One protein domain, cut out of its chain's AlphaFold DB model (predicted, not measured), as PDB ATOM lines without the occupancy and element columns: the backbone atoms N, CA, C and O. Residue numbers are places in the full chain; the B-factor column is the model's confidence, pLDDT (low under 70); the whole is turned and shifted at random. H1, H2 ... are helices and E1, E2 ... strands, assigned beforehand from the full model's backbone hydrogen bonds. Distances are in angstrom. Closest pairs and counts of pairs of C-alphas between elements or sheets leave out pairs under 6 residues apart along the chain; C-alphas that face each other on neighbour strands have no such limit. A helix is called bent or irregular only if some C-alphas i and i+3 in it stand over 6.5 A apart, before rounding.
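What this domain is: This is residues 3 to 123 of the 210 residues of an uncharacterized protein of Candidatus Taylorbacteria bacterium RIFCSPLOWO2_01_FULL_48_100 (UniProt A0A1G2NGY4). A long helix, H1, and a shorter one, H2, make a helical hairpin, running back beside each other; the strand hairpin E1 and E2 packs on residues 28 to 37 of H1, chiefly with E1. The short helix H3 also packs on E1, and the small last helix H4 packs on residues 69 to 74 of H2. The printed part has 121 residues, with four named helices and two named strands in the order E1, E2, H1, H2, H3, H4; the two-stranded sheet is antiparallel and the class is mostly helix. The whole is compact, with a radius of gyration of the C-alphas of 14.8 A and spans of 45 by 35 by 26 A.

Where its parts are: E1, residues 3 to 9, begins with C-alpha 3 at (131.680, 144.990, 101.400) and is 19.0 A long. E2, residues 12 to 18, is 19.0 A long too. H1, residues 26 to 52, is 39.4 A long and ends with C-alpha 52 at (126.029, 115.816, 106.659). H2, residues 65 to 82, measures 25.9 A. H3, residues 87 to 96, measures 14.9 A; it is neither bent nor irregular, but only just: C-alphas 92 and 95 are 6.2 A apart. H4, residues 119 to 123, measures 6.0 A and ends with C-alpha 123 at (116.231, 132.969, 106.563).

How they stand to each other: E1 and E2 form a hairpin, antiparallel at 156 degrees, with N 5 and O 16 at 2.7 A and N 14 and O 7 at 2.8 A within hydrogen-bond range. The closest C-alphas of E1 and H1 are those of Ile 3 and Ala 32, 5.4 A apart. The closest of E1 and H3 are those of Ile 5 and His 96, 6.0 A apart. H1, with residues 39 to 50 alone, touches H2, opposite ways at a shallow tilt of 30 degrees; their closest C-alphas, of Leu 50 and Ala 68, are 6.6 A apart. H2 and H3 are only just apart, the closest C-alphas being 8.4 A from each other. H2 touches H4, the closest C-alphas being those of Gly 73 and Ala 123, 4.3 A apart. H3 and H4 are close but not clearly touching, with the C-alphas of Trp 94 and Arg 121, the closest, 6.0 A apart. H1 is apart from H3 and from H4. In H1, H2 and H4 every O i to N i+4 pair is within hydrogen-bond range; in H3 2 of 6 are, beside 4 of 7 O i to N i+3 pairs.

The domain as a whole: The two C-alphas farthest apart, of Ile 23 and Ser 63, are 45.4 A from each other. The printed part has no cut. The links H1 to H2, 12 residues, and H3 to H4, 22 residues, are long. Residues 21 to 27, of which 26 and 27 belong to H1, stand free. Mean pLDDT of the printed part is 86.7; residues 8 to 12 and 106 to 107 are under 70.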
ATOM      1  N   ILE A   3     132.106 146.301 101.885       85.12
ATOM      2  CA  ILE A   3     131.680 144.990 101.400       85.12
ATOM      3  C   ILE A   3     132.195 144.836  99.975       85.12
ATOM      4  O   ILE A   3     131.846 145.611  99.079       85.12
ATOM      5  N   LYS A   4     133.038 143.826  99.769       87.81
ATOM      6  CA  LYS A   4     133.439 143.367  98.441       87.81
ATOM      7  C   LYS A   4     132.243 142.694  97.787       87.81
ATOM      8  O   LYS A   4     131.606 141.875  98.422       87.81
ATOM      9  N   ILE A   5     131.936 143.021  96.539       82.06
ATOM     10  CA  ILE A   5     130.861 142.427  95.744       82.06
ATOM     11  C   ILE A   5     131.462 141.823  94.485       82.06
ATOM     12  O   ILE A   5     132.151 142.510  93.731       82.06
ATOM     13  N   ARG A   6     131.167 140.545  94.246       78.31
ATOM     14  CA  ARG A   6     131.593 139.809  93.054       78.31
ATOM     15  C   ARG A   6     130.408 139.708  92.100       78.31
ATOM     16  O   ARG A   6     129.365 139.172  92.460       78.31
ATOM     17  N   LYS A   7     130.542 140.245  90.888       71.62
ATOM     18  CA  LYS A   7     129.523 140.142  89.832       71.62
ATOM     19  C   LYS A   7     130.079 139.365  88.657       71.62
ATOM     20  O   LYS A   7     131.092 139.762  88.082       71.62
ATOM     21  N   LYS A   8     129.377 138.308  88.261       65.94
ATOM     22  CA  LYS A   8     129.718 137.494  87.094       65.94
ATOM     23  C   LYS A   8     128.832 137.903  85.916       65.94
ATOM     24  O   LYS A   8     127.632 137.659  85.946       65.94
ATOM     25  N   ASN A   9     129.416 138.517  84.886       62.34
ATOM     26  CA  ASN A   9     128.708 138.916  83.666       62.34
ATOM     27  C   ASN A   9     129.311 138.213  82.450       62.34
ATOM     28  O   ASN A   9     130.442 138.515  82.080       62.34
ATOM     29  N   LYS A  10     128.541 137.301  81.836       54.41
ATOM     30  CA  LYS A  10     128.750 136.660  80.515       54.41
ATOM     31  C   LYS A  10     130.131 136.040  80.203       54.41
ATOM     32  O   LYS A  10     130.274 135.519  79.106       54.41
ATOM     33  N   SER A  11     131.105 136.089  81.122       60.00
ATOM     34  CA  SER A  11     132.448 135.451  81.137       60.00
ATOM     35  C   SER A  11     133.459 136.228  82.003       60.00
ATOM     36  O   SER A  11     134.480 135.666  82.383       60.00
ATOM     37  N   LYS A  12     133.177 137.487  82.380       69.75
ATOM     38  CA  LYS A  12     134.063 138.328  83.203       69.75
ATOM     39  C   LYS A  12     133.542 138.451  84.637       69.75
ATOM     40  O   LYS A  12     132.380 138.810  84.856       69.75
ATOM     41  N   GLU A  13     134.398 138.160  85.613       75.00
ATOM     42  CA  GLU A  13     134.151 138.497  87.015       75.00
ATOM     43  C   GLU A  13     134.609 139.937  87.260       75.00
ATOM     44  O   GLU A  13     135.718 140.331  86.906       75.00
ATOM     45  N   THR A  14     133.722 140.748  87.825       80.44
ATOM     46  CA  THR A  14     134.021 142.122  88.230       80.44
ATOM     47  C   THR A  14     133.886 142.230  89.736       80.44
ATOM     48  O   THR A  14     132.902 141.769  90.317       80.44
ATOM     49  N   VAL A  15     134.890 142.838  90.362       86.06
ATOM     50  CA  VAL A  15     134.917 143.099  91.800       86.06
ATOM     51  C   VAL A  15     134.571 144.565  92.029       86.06
ATOM     52  O   VAL A  15     135.116 145.450  91.373       86.06
ATOM     53  N   GLN A  16     133.644 144.824  92.944       86.69
ATOM     54  CA  GLN A  16     133.251 146.169  93.362       86.69
ATOM     55  C   GLN A  16     133.310 146.257  94.883       86.69
ATOM     56  O   GLN A  16     132.727 145.419  95.557       86.69
ATOM     57  N   TYR A  17     133.946 147.286  95.433       88.50
ATOM     58  CA  TYR A  17     133.909 147.564  96.870       88.50
ATOM     59  C   TYR A  17     132.823 148.600  97.147       88.50
ATOM     60  O   TYR A  17     132.819 149.672  96.543       88.50
ATOM     61  N   LYS A  18     131.869 148.277  98.025       84.62
ATOM     62  CA  LYS A  18     130.782 149.186  98.406       84.62
ATOM     63  C   LYS A  18     130.835 149.519  99.883       84.62
ATOM     64  O   LYS A  18     131.076 148.658 100.722       84.62
ATOM     65  N   SER A  19     130.571 150.780 100.194       84.25
ATOM     66  CA  SER A  19     130.535 151.298 101.552       84.25
ATOM     67  C   SER A  19     129.640 152.530 101.615       84.25
ATOM     68  O   SER A  19     129.382 153.155 100.587       84.25
ATOM     69  N   ALA A  20     129.212 152.901 102.820       77.88
ATOM     70  CA  ALA A  20     128.661 154.228 103.087       77.88
ATOM     71  C   ALA A  20     129.752 155.323 103.108       77.88
ATOM     72  O   ALA A  20     129.438 156.510 103.044       77.88
ATOM     73  N   LYS A  21     131.038 154.943 103.191       80.38
ATOM     74  CA  LYS A  21     132.172 155.875 103.137       80.38
ATOM     75  C   LYS A  21     132.309 156.499 101.741       80.38
ATOM     76  O   LYS A  21     132.197 155.800 100.739       80.38
ATOM     77  N   LYS A  22     132.616 157.804 101.687       78.12
ATOM     78  CA  LYS A  22     132.861 158.543 100.429       78.12
ATOM     79  C   LYS A  22     134.194 158.183  99.765       78.12
ATOM     80  O   LYS A  22     134.276 158.182  98.544       78.12
ATOM     81  N   ILE A  23     135.225 157.898 100.561       85.56
ATOM     82  CA  ILE A  23     136.572 157.547 100.096       85.56
ATOM     83  C   ILE A  23     136.970 156.235 100.768       85.56
ATOM     84  O   ILE A  23     136.764 156.072 101.971       85.56
ATOM     85  N   LEU A  24     137.504 155.301  99.980       89.25
ATOM     86  CA  LEU A  24     137.999 154.013 100.461       89.25
ATOM     87  C   LEU A  24     139.520 154.062 100.561       89.25
ATOM     88  O   LEU A  24     140.191 154.474  99.617       89.25
ATOM     89  N   THR A  25     140.061 153.616 101.690       92.25
ATOM     90  CA  THR A  25     141.507 153.477 101.884       92.25
ATOM     91  C   THR A  25     141.993 152.080 101.465       92.25
ATOM     92  O   THR A  25     141.198 151.139 101.404       92.25
ATOM     93  N   PRO A  26     143.303 151.881 101.226       92.94
ATOM     94  CA  PRO A  26     143.858 150.539 101.016       92.94
ATOM     95  C   PRO A  26     143.571 149.574 102.177       92.94
ATOM     96  O   PRO A  26     143.344 148.384 101.962       92.94
ATOM     97  N   GLN A  27     143.531 150.090 103.409       92.62
ATOM     98  CA  GLN A  27     143.190 149.302 104.590       92.62
ATOM     99  C   GLN A  27     141.725 148.844 104.563       92.62
ATOM    100  O   GLN A  27     141.453 147.678 104.840       92.62
ATOM    101  N   ASP A  28     140.800 149.718 104.155       92.06
ATOM    102  CA  ASP A  28     139.386 149.363 103.990       92.06
ATOM    103  C   ASP A  28     139.189 148.214 102.985       92.06
ATOM    104  O   ASP A  28     138.378 147.313 103.206       92.06
ATOM    105  N   ILE A  29     139.942 148.235 101.881       92.56
ATOM    106  CA  ILE A  29     139.922 147.175 100.864       92.56
ATOM    107  C   ILE A  29     140.440 145.863 101.462       92.56
ATOM    108  O   ILE A  29     139.783 144.831 101.347       92.56
ATOM    109  N   LYS A  30     141.571 145.914 102.177       94.31
ATOM    110  CA  LYS A  30     142.166 144.741 102.831       94.31
ATOM    111  C   LYS A  30     141.237 144.122 103.879       94.31
ATOM    112  O   LYS A  30     141.235 142.906 104.061       94.31
ATOM    113  N   GLU A  31     140.467 144.934 104.597       93.12
ATOM    114  CA  GLU A  31     139.451 144.455 105.541       93.12
ATOM    115  C   GLU A  31     138.253 143.827 104.826       93.12
ATOM    116  O   GLU A  31     137.790 142.763 105.239       93.12
ATOM    117  N   ALA A  32     137.793 144.430 103.726       92.31
ATOM    118  CA  ALA A  32     136.734 143.865 102.894       92.31
ATOM    119  C   ALA A  32     137.127 142.509 102.291       92.31
ATOM    120  O   ALA A  32     136.292 141.608 102.238       92.31
ATOM    121  N   ASP A  33     138.384 142.351 101.870       93.94
ATOM    122  CA  ASP A  33     138.918 141.082 101.371       93.94
ATOM    123  C   ASP A  33     138.907 140.001 102.455       93.94
ATOM    124  O   ASP A  33     138.356 138.924 102.241       93.94
ATOM    125  N   ARG A  34     139.410 140.309 103.659       94.62
ATOM    126  CA  ARG A  34     139.381 139.360 104.788       94.62
ATOM    127  C   ARG A  34     137.961 138.956 105.173       94.62
ATOM    128  O   ARG A  34     137.714 137.791 105.472       94.62
ATOM    129  N   PHE A  35     137.032 139.911 105.177       93.12
ATOM    130  CA  PHE A  35     135.622 139.629 105.429       93.12
ATOM    131  C   PHE A  35     135.024 138.720 104.344       93.12
ATOM    132  O   PHE A  35     134.303 137.778 104.668       93.12
ATOM    133  N   ASP A  36     135.337 138.972 103.070       92.56
ATOM    134  CA  ASP A  36     134.864 138.168 101.938       92.56
ATOM    135  C   ASP A  36     135.367 136.721 101.998       92.56
ATOM    136  O   ASP A  36     134.590 135.794 101.760       92.56
ATOM    137  N   ASP A  37     136.640 136.534 102.349       94.12
ATOM    138  CA  ASP A  37     137.263 135.219 102.500       94.12
ATOM    139  C   ASP A  37     136.662 134.451 103.680       94.12
ATOM    140  O   ASP A  37     136.277 133.289 103.533       94.12
ATOM    141  N   ALA A  38     136.483 135.114 104.825       95.38
ATOM    142  CA  ALA A  38     135.821 134.513 105.976       95.38
ATOM    143  C   ALA A  38     134.365 134.131 105.674       95.38
ATOM    144  O   ALA A  38     133.891 133.090 106.128       95.38
ATOM    145  N   LEU A  39     133.650 134.947 104.892       93.62
ATOM    146  CA  LEU A  39     132.287 134.642 104.465       93.62
ATOM    147  C   LEU A  39     132.249 133.423 103.538       93.62
ATOM    148  O   LEU A  39     131.351 132.593 103.657       93.62
ATOM    149  N   ASN A  40     133.211 133.294 102.620       92.81
ATOM    150  CA  ASN A  40     133.317 132.116 101.756       92.81
ATOM    151  C   ASN A  40     133.564 130.841 102.570       92.81
ATOM    152  O   ASN A  40     132.901 129.834 102.331       92.81
ATOM    153  N   GLN A  41     134.466 130.898 103.553       95.56
ATOM    154  CA  GLN A  41     134.716 129.780 104.464       95.56
ATOM    155  C   GLN A  41     133.453 129.408 105.252       95.56
ATOM    156  O   GLN A  41     133.084 128.240 105.302       95.56
ATOM    157  N   GLU A  42     132.740 130.394 105.803       96.50
ATOM    158  CA  GLU A  42     131.496 130.148 106.539       96.50
ATOM    159  C   GLU A  42     130.432 129.475 105.659       96.50
ATOM    160  O   GLU A  42     129.785 128.522 106.088       96.50
ATOM    161  N   ILE A  43     130.275 129.918 104.407       94.69
ATOM    162  CA  ILE A  43     129.341 129.305 103.452       94.69
ATOM    163  C   ILE A  43     129.720 127.847 103.162       94.69
ATOM    164  O   ILE A  43     128.838 126.990 103.154       94.69
ATOM    165  N   GLN A  44     131.007 127.546 102.974       94.38
ATOM    166  CA  GLN A  44     131.481 126.173 102.768       94.38
ATOM    167  C   GLN A  44     131.213 125.284 103.988       94.38
ATOM    168  O   GLN A  44     130.801 124.134 103.841       94.38
ATOM    169  N   GLU A  45     131.396 125.803 105.201       96.19
ATOM    170  CA  GLU A  45     131.066 125.061 106.420       96.19
ATOM    171  C   GLU A  45     129.557 124.820 106.556       96.19
ATOM    172  O   GLU A  45     129.140 123.719 106.916       96.19
ATOM    173  N   ILE A  46     128.720 125.803 106.205       96.19
ATOM    174  CA  ILE A  46     127.262 125.621 106.149       96.19
ATOM    175  C   ILE A  46     126.898 124.499 105.168       96.19
ATOM    176  O   ILE A  46     126.095 123.635 105.512       96.19
ATOM    177  N   GLU A  47     127.488 124.474 103.970       93.81
ATOM    178  CA  GLU A  47     127.251 123.408 102.987       93.81
ATOM    179  C   GLU A  47     127.602 122.025 103.536       93.81
ATOM    180  O   GLU A  47     126.791 121.102 103.433       93.81
ATOM    181  N   LYS A  48     128.783 121.884 104.150       94.62
ATOM    182  CA  LYS A  48     129.227 120.621 104.753       94.62
ATOM    183  C   LYS A  48     128.233 120.126 105.799       94.62
ATOM    184  O   LYS A  48     127.874 118.950 105.784       94.62
ATOM    185  N   VAL A  49     127.760 121.015 106.676       96.25
ATOM    186  CA  VAL A  49     126.763 120.662 107.695       96.25
ATOM    187  C   VAL A  49     125.438 120.273 107.039       96.25
ATOM    188  O   VAL A  49     124.893 119.225 107.365       96.25
ATOM    189  N   LEU A  50     124.942 121.042 106.067       94.75
ATOM    190  CA  LEU A  50     123.685 120.733 105.373       94.75
ATOM    191  C   LEU A  50     123.708 119.368 104.669       94.75
ATOM    192  O   LEU A  50     122.700 118.659 104.686       94.75
ATOM    193  N   LEU A  51     124.838 119.004 104.055       93.19
ATOM    194  CA  LEU A  51     125.037 117.693 103.432       93.19
ATOM    195  C   LEU A  51     125.104 116.579 104.484       93.19
ATOM    196  O   LEU A  51     124.431 115.559 104.340       93.19
ATOM    197  N   LYS A  52     125.878 116.783 105.560       94.19
ATOM    198  CA  LYS A  52     126.029 115.816 106.659       94.19
ATOM    199  C   LYS A  52     124.692 115.509 107.336       94.19
ATOM    200  O   LYS A  52     124.362 114.343 107.532       94.19
ATOM    201  N   GLU A  53     123.906 116.544 107.622       92.88
ATOM    202  CA  GLU A  53     122.574 116.446 108.234       92.88
ATOM    203  C   GLU A  53     121.483 116.037 107.227       92.88
ATOM    204  O   GLU A  53     120.296 116.036 107.548       92.88
ATOM    205  N   LYS A  54     121.862 115.706 105.982       91.06
ATOM    206  CA  LYS A  54     120.958 115.294 104.899       91.06
ATOM    207  C   LYS A  54     119.819 116.283 104.641       91.06
ATOM    208  O   LYS A  54     118.770 115.871 104.152       91.06
ATOM    209  N   MET A  55     120.013 117.572 104.935       90.81
ATOM    210  CA  MET A  55     119.071 118.663 104.635       90.81
ATOM    211  C   MET A  55     119.224 119.179 103.198       90.81
ATOM    212  O   MET A  55     118.345 119.863 102.663       90.81
ATOM    213  N   LEU A  56     120.351 118.843 102.574       87.94
ATOM    214  CA  LEU A  56     120.688 119.123 101.192       87.94
ATOM    215  C   LEU A  56     121.293 117.865 100.555       87.94
ATOM    216  O   LEU A  56     122.046 117.149 101.208       87.94
ATOM    217  N   THR A  57     120.986 117.605  99.286       84.75
ATOM    218  CA  THR A  57     121.654 116.563  98.492       84.75
ATOM    219  C   THR A  57     122.818 117.145  97.678       84.75
ATOM    220  O   THR A  57     122.818 118.351  97.403       84.75
ATOM    221  N   PRO A  58     123.782 116.321  97.224       81.94
ATOM    222  CA  PRO A  58     124.854 116.766  96.326       81.94
ATOM    223  C   PRO A  58     124.348 117.430  95.030       81.94
ATOM    224  O   PRO A  58     125.001 118.309  94.476       81.94
ATOM    225  N   GLU A  59     123.135 117.101  94.579       82.44
ATOM    226  CA  GLU A  59     122.473 117.711  93.416       82.44
ATOM    227  C   GLU A  59     121.808 119.065  93.743       82.44
ATOM    228  O   GLU A  59     121.088 119.635  92.909       82.44
ATOM    229  N   ALA A  60     122.051 119.601  94.943       79.75
ATOM    230  CA  ALA A  60     121.484 120.827  95.502       79.75
ATOM    231  C   ALA A  60     119.962 120.785  95.729       79.75
ATOM    232  O   ALA A  60     119.280 121.814  95.635       79.75
ATOM    233  N   ARG A  61     119.398 119.603  96.005       80.88
ATOM    234  CA  ARG A  61     117.984 119.475  96.381       80.88
ATOM    235  C   ARG A  61     117.857 119.586  97.895       80.88
ATOM    236  O   ARG A  61     118.567 118.904  98.621       80.88
ATOM    237  N   LYS A  62     116.963 120.451  98.375       82.62
ATOM    238  CA  LYS A  62     116.685 120.602  99.812       82.62
ATOM    239  C   LYS A  62     115.588 119.614 100.204       82.62
ATOM    240  O   LYS A  62     114.452 119.788  99.775       82.62
ATOM    241  N   SER A  63     115.942 118.592 100.975       83.12
ATOM    242  CA  SER A  63     115.033 117.565 101.511       83.12
ATOM    243  C   SER A  63     114.205 118.108 102.681       83.12
ATOM    244  O   SER A  63     112.995 117.923 102.715       83.12
ATOM    245  N   ASN A  64     114.844 118.856 103.587       89.00
ATOM    246  CA  ASN A  64     114.198 119.629 104.645       89.00
ATOM    247  C   ASN A  64     114.407 121.120 104.371       89.00
ATOM    248  O   ASN A  64     115.409 121.716 104.764       89.00
ATOM    249  N   MET A  65     113.464 121.729 103.650       91.06
ATOM    250  CA  MET A  65     113.610 123.115 103.211       91.06
ATOM    251  C   MET A  65     113.573 124.112 104.376       91.06
ATOM    252  O   MET A  65     114.350 125.067 104.361       91.06
ATOM    253  N   LEU A  66     112.707 123.899 105.372       92.69
ATOM    254  CA  LEU A  66     112.604 124.781 106.537       92.69
ATOM    255  C   LEU A  66     113.864 124.692 107.405       92.69
ATOM    256  O   LEU A  66     114.480 125.722 107.673       92.69
ATOM    257  N   GLY A  67     114.285 123.478 107.769       94.19
ATOM    258  CA  GLY A  67     115.484 123.245 108.576       94.19
ATOM    259  C   GLY A  67     116.753 123.760 107.898       94.19
ATOM    260  O   GLY A  67     117.549 124.454 108.530       94.19
ATOM    261  N   ALA A  68     116.898 123.532 106.587       94.50
ATOM    262  CA  ALA A  68     118.036 124.042 105.828       94.50
ATOM    263  C   ALA A  68     118.126 125.573 105.895       94.50
ATOM    264  O   ALA A  68     119.181 126.125 106.213       94.50
ATOM    265  N   TRP A  69     117.025 126.275 105.611       94.81
ATOM    266  CA  TRP A  69     117.016 127.738 105.656       94.81
ATOM    267  C   TRP A  69     117.136 128.285 107.078       94.81
ATOM    268  O   TRP A  69     117.790 129.308 107.260       94.81
ATOM    269  N   TYR A  70     116.598 127.600 108.086       95.62
ATOM    270  CA  TYR A  70     116.795 127.970 109.487       95.62
ATOM    271  C   TYR A  70     118.270 127.906 109.900       95.62
ATOM    272  O   TYR A  70     118.798 128.866 110.466       95.62
ATOM    273  N   LEU A  71     118.964 126.813 109.559       96.00
ATOM    274  CA  LEU A  71     120.392 126.664 109.832       96.00
ATOM    275  C   LEU A  71     121.210 127.743 109.113       96.00
ATOM    276  O   LEU A  71     122.052 128.388 109.739       96.00
ATOM    277  N   ILE A  72     120.937 127.972 107.821       96.00
ATOM    278  CA  ILE A  72     121.586 129.031 107.033       96.00
ATOM    279  C   ILE A  72     121.394 130.385 107.723       96.00
ATOM    280  O   ILE A  72     122.369 131.091 107.964       96.00
ATOM    281  N   GLY A  73     120.156 130.734 108.081       96.19
ATOM    282  CA  GLY A  73     119.842 131.986 108.766       96.19
ATOM    283  C   GLY A  73     120.595 132.140 110.085       96.19
ATOM    284  O   GLY A  73     121.212 133.174 110.326       96.19
ATOM    285  N   THR A  74     120.617 131.084 110.900       97.12
ATOM    286  CA  THR A  74     121.287 131.062 112.208       97.12
ATOM    287  C   THR A  74     122.790 131.299 112.072       97.12
ATOM    288  O   THR A  74     123.362 132.159 112.743       97.12
ATOM    289  N   ARG A  75     123.443 130.559 111.171       97.31
ATOM    290  CA  ARG A  75     124.889 130.657 110.930       97.31
ATOM    291  C   ARG A  75     125.273 132.026 110.376       97.31
ATOM    292  O   ARG A  75     126.224 132.637 110.860       97.31
ATOM    293  N   ILE A  76     124.481 132.556 109.447       95.62
ATOM    294  CA  ILE A  76     124.692 133.894 108.892       95.62
ATOM    295  C   ILE A  76     124.482 134.989 109.950       95.62
ATOM    296  O   ILE A  76     125.299 135.901 110.026       95.62
ATOM    297  N   ASN A  77     123.472 134.888 110.818       95.31
ATOM    298  CA  ASN A  77     123.282 135.843 111.917       95.31
ATOM    299  C   ASN A  77     124.479 135.847 112.879       95.31
ATOM    300  O   ASN A  77     124.977 136.911 113.254       95.31
ATOM    301  N   ASN A  78     124.994 134.665 113.233       95.75
ATOM    302  CA  ASN A  78     126.191 134.543 114.068       95.75
ATOM    303  C   ASN A  78     127.420 135.168 113.396       95.75
ATOM    304  O   ASN A  78     128.192 135.872 114.051       95.75
ATOM    305  N   PHE A  79     127.576 134.960 112.088       95.38
ATOM    306  CA  PHE A  79     128.636 135.579 111.299       95.38
ATOM    307  C   PHE A  79     128.524 137.112 111.304       95.38
ATOM    308  O   PHE A  79     129.484 137.798 111.653       95.38
ATOM    309  N   LEU A  80     127.346 137.664 111.004       93.19
ATOM    310  CA  LEU A  80     127.115 139.113 111.011       93.19
ATOM    311  C   LEU A  80     127.390 139.736 112.384       93.19
ATOM    312  O   LEU A  80     128.055 140.771 112.469       93.19
ATOM    313  N   LYS A  81     126.966 139.067 113.465       92.81
ATOM    314  CA  LYS A  81     127.240 139.487 114.845       92.81
ATOM    315  C   LYS A  81     128.739 139.493 115.156       92.81
ATOM    316  O   LYS A  81     129.234 140.466 115.722       92.81
ATOM    317  N   LYS A  82     129.472 138.445 114.759       94.69
ATOM    318  CA  LYS A  82     130.932 138.340 114.946       94.69
ATOM    319  C   LYS A  82     131.677 139.514 114.301       94.69
ATOM    320  O   LYS A  82     132.616 140.033 114.898       94.69
ATOM    321  N   TYR A  83     131.243 139.941 113.117       92.75
ATOM    322  CA  TYR A  83     131.872 141.030 112.361       92.75
ATOM    323  C   TYR A  83     131.236 142.411 112.588       92.75
ATOM    324  O   TYR A  83     131.668 143.375 111.960       92.75
ATOM    325  N   LYS A  84     130.259 142.526 113.502       90.62
ATOM    326  CA  LYS A  84     129.577 143.782 113.867       90.62
ATOM    327  C   LYS A  84     129.020 144.544 112.655       90.62
ATOM    328  O   LYS A  84     129.168 145.761 112.560       90.62
ATOM    329  N   VAL A  85     128.401 143.823 111.721       87.38
ATOM    330  CA  VAL A  85     127.780 144.423 110.531       87.38
ATOM    331  C   VAL A  85     126.560 145.248 110.952       87.38
ATOM    332  O   VAL A  85     125.707 144.760 111.688       87.38
ATOM    333  N   SER A  86     126.481 146.502 110.506       85.31
ATOM    334  CA  SER A  86     125.344 147.391 110.792       85.31
ATOM    335  C   SER A  86     124.127 147.091 109.908       85.31
ATOM    336  O   SER A  86     124.235 146.492 108.834       85.31
ATOM    337  N   SER A  87     122.950 147.571 110.314       79.88
ATOM    338  CA  SER A  87     121.706 147.400 109.551       79.88
ATOM    339  C   SER A  87     121.732 148.087 108.176       79.88
ATOM    340  O   SER A  87     121.083 147.627 107.231       79.88
ATOM    341  N   GLU A  88     122.478 149.183 108.020       78.19
ATOM    342  CA  GLU A  88     122.700 149.829 106.725       78.19
ATOM    343  C   GLU A  88     123.487 148.912 105.781       78.19
ATOM    344  O   GLU A  88     123.112 148.750 104.615       78.19
ATOM    345  N   GLU A  89     124.540 148.276 106.297       81.50
ATOM    346  CA  GLU A  89     125.458 147.402 105.559       81.50
ATOM    347  C   GLU A  89     124.830 146.062 105.187       81.50
ATOM    348  O   GLU A  89     125.063 145.558 104.085       81.50
ATOM    349  N   GLU A  90     123.954 145.531 106.040       82.00
ATOM    350  CA  GLU A  90     123.171 144.330 105.746       82.00
ATOM    351  C   GLU A  90     122.436 144.430 104.401       82.00
ATOM    352  O   GLU A  90     122.336 143.455 103.656       82.00
ATOM    353  N   ASN A  91     121.964 145.624 104.025       76.06
ATOM    354  CA  ASN A  91     121.260 145.815 102.754       76.06
ATOM    355  C   ASN A  91     122.134 145.553 101.522       76.06
ATOM    356  O   ASN A  91     121.594 145.261 100.456       76.06
ATOM    357  N   LEU A  92     123.454 145.688 101.651       78.19
ATOM    358  CA  LEU A  92     124.419 145.346 100.607       78.19
ATOM    359  C   LEU A  92     124.849 143.876 100.707       78.19
ATOM    360  O   LEU A  92     125.154 143.260  99.688       78.19
ATOM    361  N   PHE A  93     124.845 143.323 101.920       86.50
ATOM    362  CA  PHE A  93     125.264 141.959 102.223       86.50
ATOM    363  C   PHE A  93     124.336 140.893 101.620       86.50
ATOM    364  O   PHE A  93     124.814 139.934 101.019       86.50
ATOM    365  N   TRP A  94     123.012 141.056 101.718       87.88
ATOM    366  CA  TRP A  94     122.076 139.990 101.326       87.88
ATOM    367  C   TRP A  94     122.129 139.611  99.844       87.88
ATOM    368  O   TRP A  94     121.964 138.441  99.495       87.88
ATOM    369  N   ASP A  95     122.333 140.584  98.959       78.44
ATOM    370  CA  ASP A  95     122.436 140.325  97.518       78.44
ATOM    371  C   ASP A  95     123.766 139.641  97.164       78.44
ATOM    372  O   ASP A  95     123.850 138.927  96.168       78.44
ATOM    373  N   HIS A  96     124.790 139.818  98.003       81.88
ATOM    374  CA  HIS A  96     126.133 139.270  97.812       81.88
ATOM    375  C   HIS A  96     126.248 137.779  98.146       81.88
ATOM    376  O   HIS A  96     127.208 137.126  97.741       81.88
ATOM    377  N   LEU A  97     125.275 137.221  98.868       88.50
ATOM    378  CA  LEU A  97     125.251 135.795  99.201       88.50
ATOM    379  C   LEU A  97     124.863 134.912  98.011       88.50
ATOM    380  O   LEU A  97     125.305 133.765  97.915       88.50
ATOM    381  N   TYR A  98     124.063 135.438  97.083       86.31
ATOM    382  CA  TYR A  98     123.637 134.677  95.917       86.31
ATOM    383  C   TYR A  98     124.802 134.389  94.966       86.31
ATOM    384  O   TYR A  98     125.597 135.264  94.632       86.31
ATOM    385  N   GLY A  99     124.861 133.152  94.473       81.19
ATOM    386  CA  GLY A  99     125.883 132.709  93.523       81.19
ATOM    387  C   GLY A  99     127.238 132.364  94.144       81.19
ATOM    388  O   GLY A  99     128.124 131.926  93.417       81.19
ATOM    389  N   ARG A 100     127.398 132.500  95.468       86.25
ATOM    390  CA  ARG A 100     128.594 132.030  96.195       86.25
ATOM    391  C   ARG A 100     128.649 130.516  96.357       86.25
ATOM    392  O   ARG A 100     129.724 129.948  96.478       86.25
ATOM    393  N   SER A 101     127.480 129.890  96.357       85.19
ATOM    394  CA  SER A 101     127.293 128.465  96.593       85.19
ATOM    395  C   SER A 101     126.383 127.881  95.522       85.19
ATOM    396  O   SER A 101     125.211 128.261  95.430       85.19
ATOM    397  N   SER A 102     126.892 126.927  94.741       82.69
ATOM    398  CA  SER A 102     126.089 126.162  93.775       82.69
ATOM    399  C   SER A 102     125.126 125.180  94.454       82.69
ATOM    400  O   SER A 102     124.179 124.707  93.828       82.69
ATOM    401  N   LEU A 103     125.334 124.901  95.740       84.94
ATOM    402  CA  LEU A 103     124.540 123.988  96.552       84.94
ATOM    403  C   LEU A 103     123.377 124.705  97.263       84.94
ATOM    404  O   LEU A 103     122.242 124.223  97.297       84.94
ATOM    405  N   ILE A 104     123.614 125.911  97.774       86.25
ATOM    406  CA  ILE A 104     122.614 126.704  98.493       86.25
ATOM    407  C   ILE A 104     121.812 127.573  97.519       86.25
ATOM    408  O   ILE A 104     120.576 127.557  97.573       86.25
ATOM    409  N   SER A 105     122.491 128.280  96.607       82.88
ATOM    410  CA  SER A 105     121.904 129.244  95.667       82.88
ATOM    411  C   SER A 105     122.549 129.148  94.275       82.88
ATOM    412  O   SER A 105     123.420 129.945  93.921       82.88
ATOM    413  N   LYS A 106     122.091 128.184  93.463       68.44
ATOM    414  CA  LYS A 106     122.650 127.872  92.129       68.44
ATOM    415  C   LYS A 106     122.848 129.072  91.205       68.44
ATOM    416  O   LYS A 106     123.791 129.087  90.421       68.44
ATOM    417  N   THR A 107     121.951 130.050  91.259       69.75
ATOM    418  CA  THR A 107     121.905 131.134  90.277       69.75
ATOM    419  C   THR A 107     122.074 132.475  90.971       69.75
ATOM    420  O   THR A 107     121.274 132.846  91.830       69.75
ATOM    421  N   ALA A 108     123.110 133.213  90.571       71.38
ATOM    422  CA  ALA A 108     123.214 134.626  90.897       71.38
ATOM    423  C   ALA A 108     122.066 135.377  90.199       71.38
ATOM    424  O   ALA A 108     121.818 135.138  89.012       71.38
ATOM    425  N   PRO A 109     121.342 136.262  90.896       71.62
ATOM    426  CA  PRO A 109     120.254 136.998  90.284       71.62
ATOM    427  C   PRO A 109     120.783 137.929  89.190       71.62
ATOM    428  O   PRO A 109     121.818 138.576  89.337       71.62
ATOM    429  N   THR A 110     120.043 138.023  88.087       70.62
ATOM    430  CA  THR A 110     120.362 138.922  86.964       70.62
ATOM    431  C   THR A 110     120.012 140.382  87.256       70.62
ATOM    432  O   THR A 110     120.445 141.283  86.540       70.62
ATOM    433  N   SER A 111     119.235 140.633  88.310       74.12
ATOM    434  CA  SER A 111     118.790 141.956  88.745       74.12
ATOM    435  C   SER A 111     118.734 142.040  90.271       74.12
ATOM    436  O   SER A 111     118.841 141.036  90.974       74.12
ATOM    437  N   LYS A 112     118.588 143.254  90.810       78.19
ATOM    438  CA  LYS A 112     118.481 143.468  92.258       78.19
ATOM    439  C   LYS A 112     117.258 142.731  92.819       78.19
ATOM    440  O   LYS A 112     116.141 142.947  92.348       78.19
ATOM    441  N   ILE A 113     117.450 141.909  93.850       81.06
ATOM    442  CA  ILE A 113     116.347 141.215  94.522       81.06
ATOM    443  C   ILE A 113     115.700 142.174  95.530       81.06
ATOM    444  O   ILE A 113     116.376 142.889  96.269       81.06
ATOM    445  N   SER A 114     114.366 142.218  95.585       84.44
ATOM    446  CA  SER A 114     113.683 142.994  96.625       84.44
ATOM    447  C   SER A 114     113.939 142.388  98.010       84.44
ATOM    448  O   SER A 114     113.998 141.169  98.171       84.44
ATOM    449  N   LYS A 115     114.005 143.221  99.058       82.88
ATOM    450  CA  LYS A 115     114.243 142.753 100.441       82.88
ATOM    451  C   LYS A 115     113.246 141.680 100.903       82.88
ATOM    452  O   LYS A 115     113.588 140.824 101.712       82.88
ATOM    453  N   THR A 116     112.012 141.735 100.403       82.19
ATOM    454  CA  THR A 116     110.929 140.786 100.707       82.19
ATOM    455  C   THR A 116     111.015 139.478  99.923       82.19
ATOM    456  O   THR A 116     110.258 138.557 100.196       82.19
ATOM    457  N   ARG A 117     111.909 139.384  98.936       84.12
ATOM    458  CA  ARG A 117     112.110 138.190  98.106       84.12
ATOM    459  C   ARG A 117     113.472 137.532  98.300       84.12
ATOM    460  O   ARG A 117     113.645 136.421  97.811       84.12
ATOM    461  N   ASN A 118     114.404 138.192  98.982       90.06
ATOM    462  CA  ASN A 118     115.738 137.667  99.246       90.06
ATOM    463  C   ASN A 118     115.668 136.547 100.301       90.06
ATOM    464  O   ASN A 118     115.322 136.798 101.454       90.06
ATOM    465  N   ASP A 119     115.969 135.315  99.892       91.19
ATOM    466  CA  ASP A 119     115.826 134.115 100.722       91.19
ATOM    467  C   ASP A 119     116.784 134.122 101.913       91.19
ATOM    468  O   ASP A 119     116.367 133.771 103.010       91.19
ATOM    469  N   PHE A 120     118.025 134.591 101.737       93.44
ATOM    470  CA  PHE A 120     118.989 134.697 102.835       93.44
ATOM    471  C   PHE A 120     118.534 135.691 103.899       93.44
ATOM    472  O   PHE A 120     118.607 135.401 105.090       93.44
ATOM    473  N   ARG A 121     117.999 136.841 103.474       93.19
ATOM    474  CA  ARG A 121     117.422 137.812 104.406       93.19
ATOM    475  C   ARG A 121     116.222 137.224 105.145       93.19
ATOM    476  O   ARG A 121     116.074 137.434 106.343       93.19
ATOM    477  N   ILE A 122     115.344 136.508 104.442       92.94
ATOM    478  CA  ILE A 122     114.185 135.870 105.079       92.94
ATOM    479  C   ILE A 122     114.642 134.788 106.060       92.94
ATOM    480  O   ILE A 122     114.116 134.730 107.162       92.94
ATOM    481  N   ALA A 123     115.636 133.979 105.697       94.62
ATOM    482  CA  ALA A 123     116.231 132.969 106.563       94.62
ATOM    483  C   ALA A 123     116.847 133.585 107.829       94.62
ATOM    484  O   ALA A 123     116.603 133.099 108.928       94.62
TER     485      ALA A 123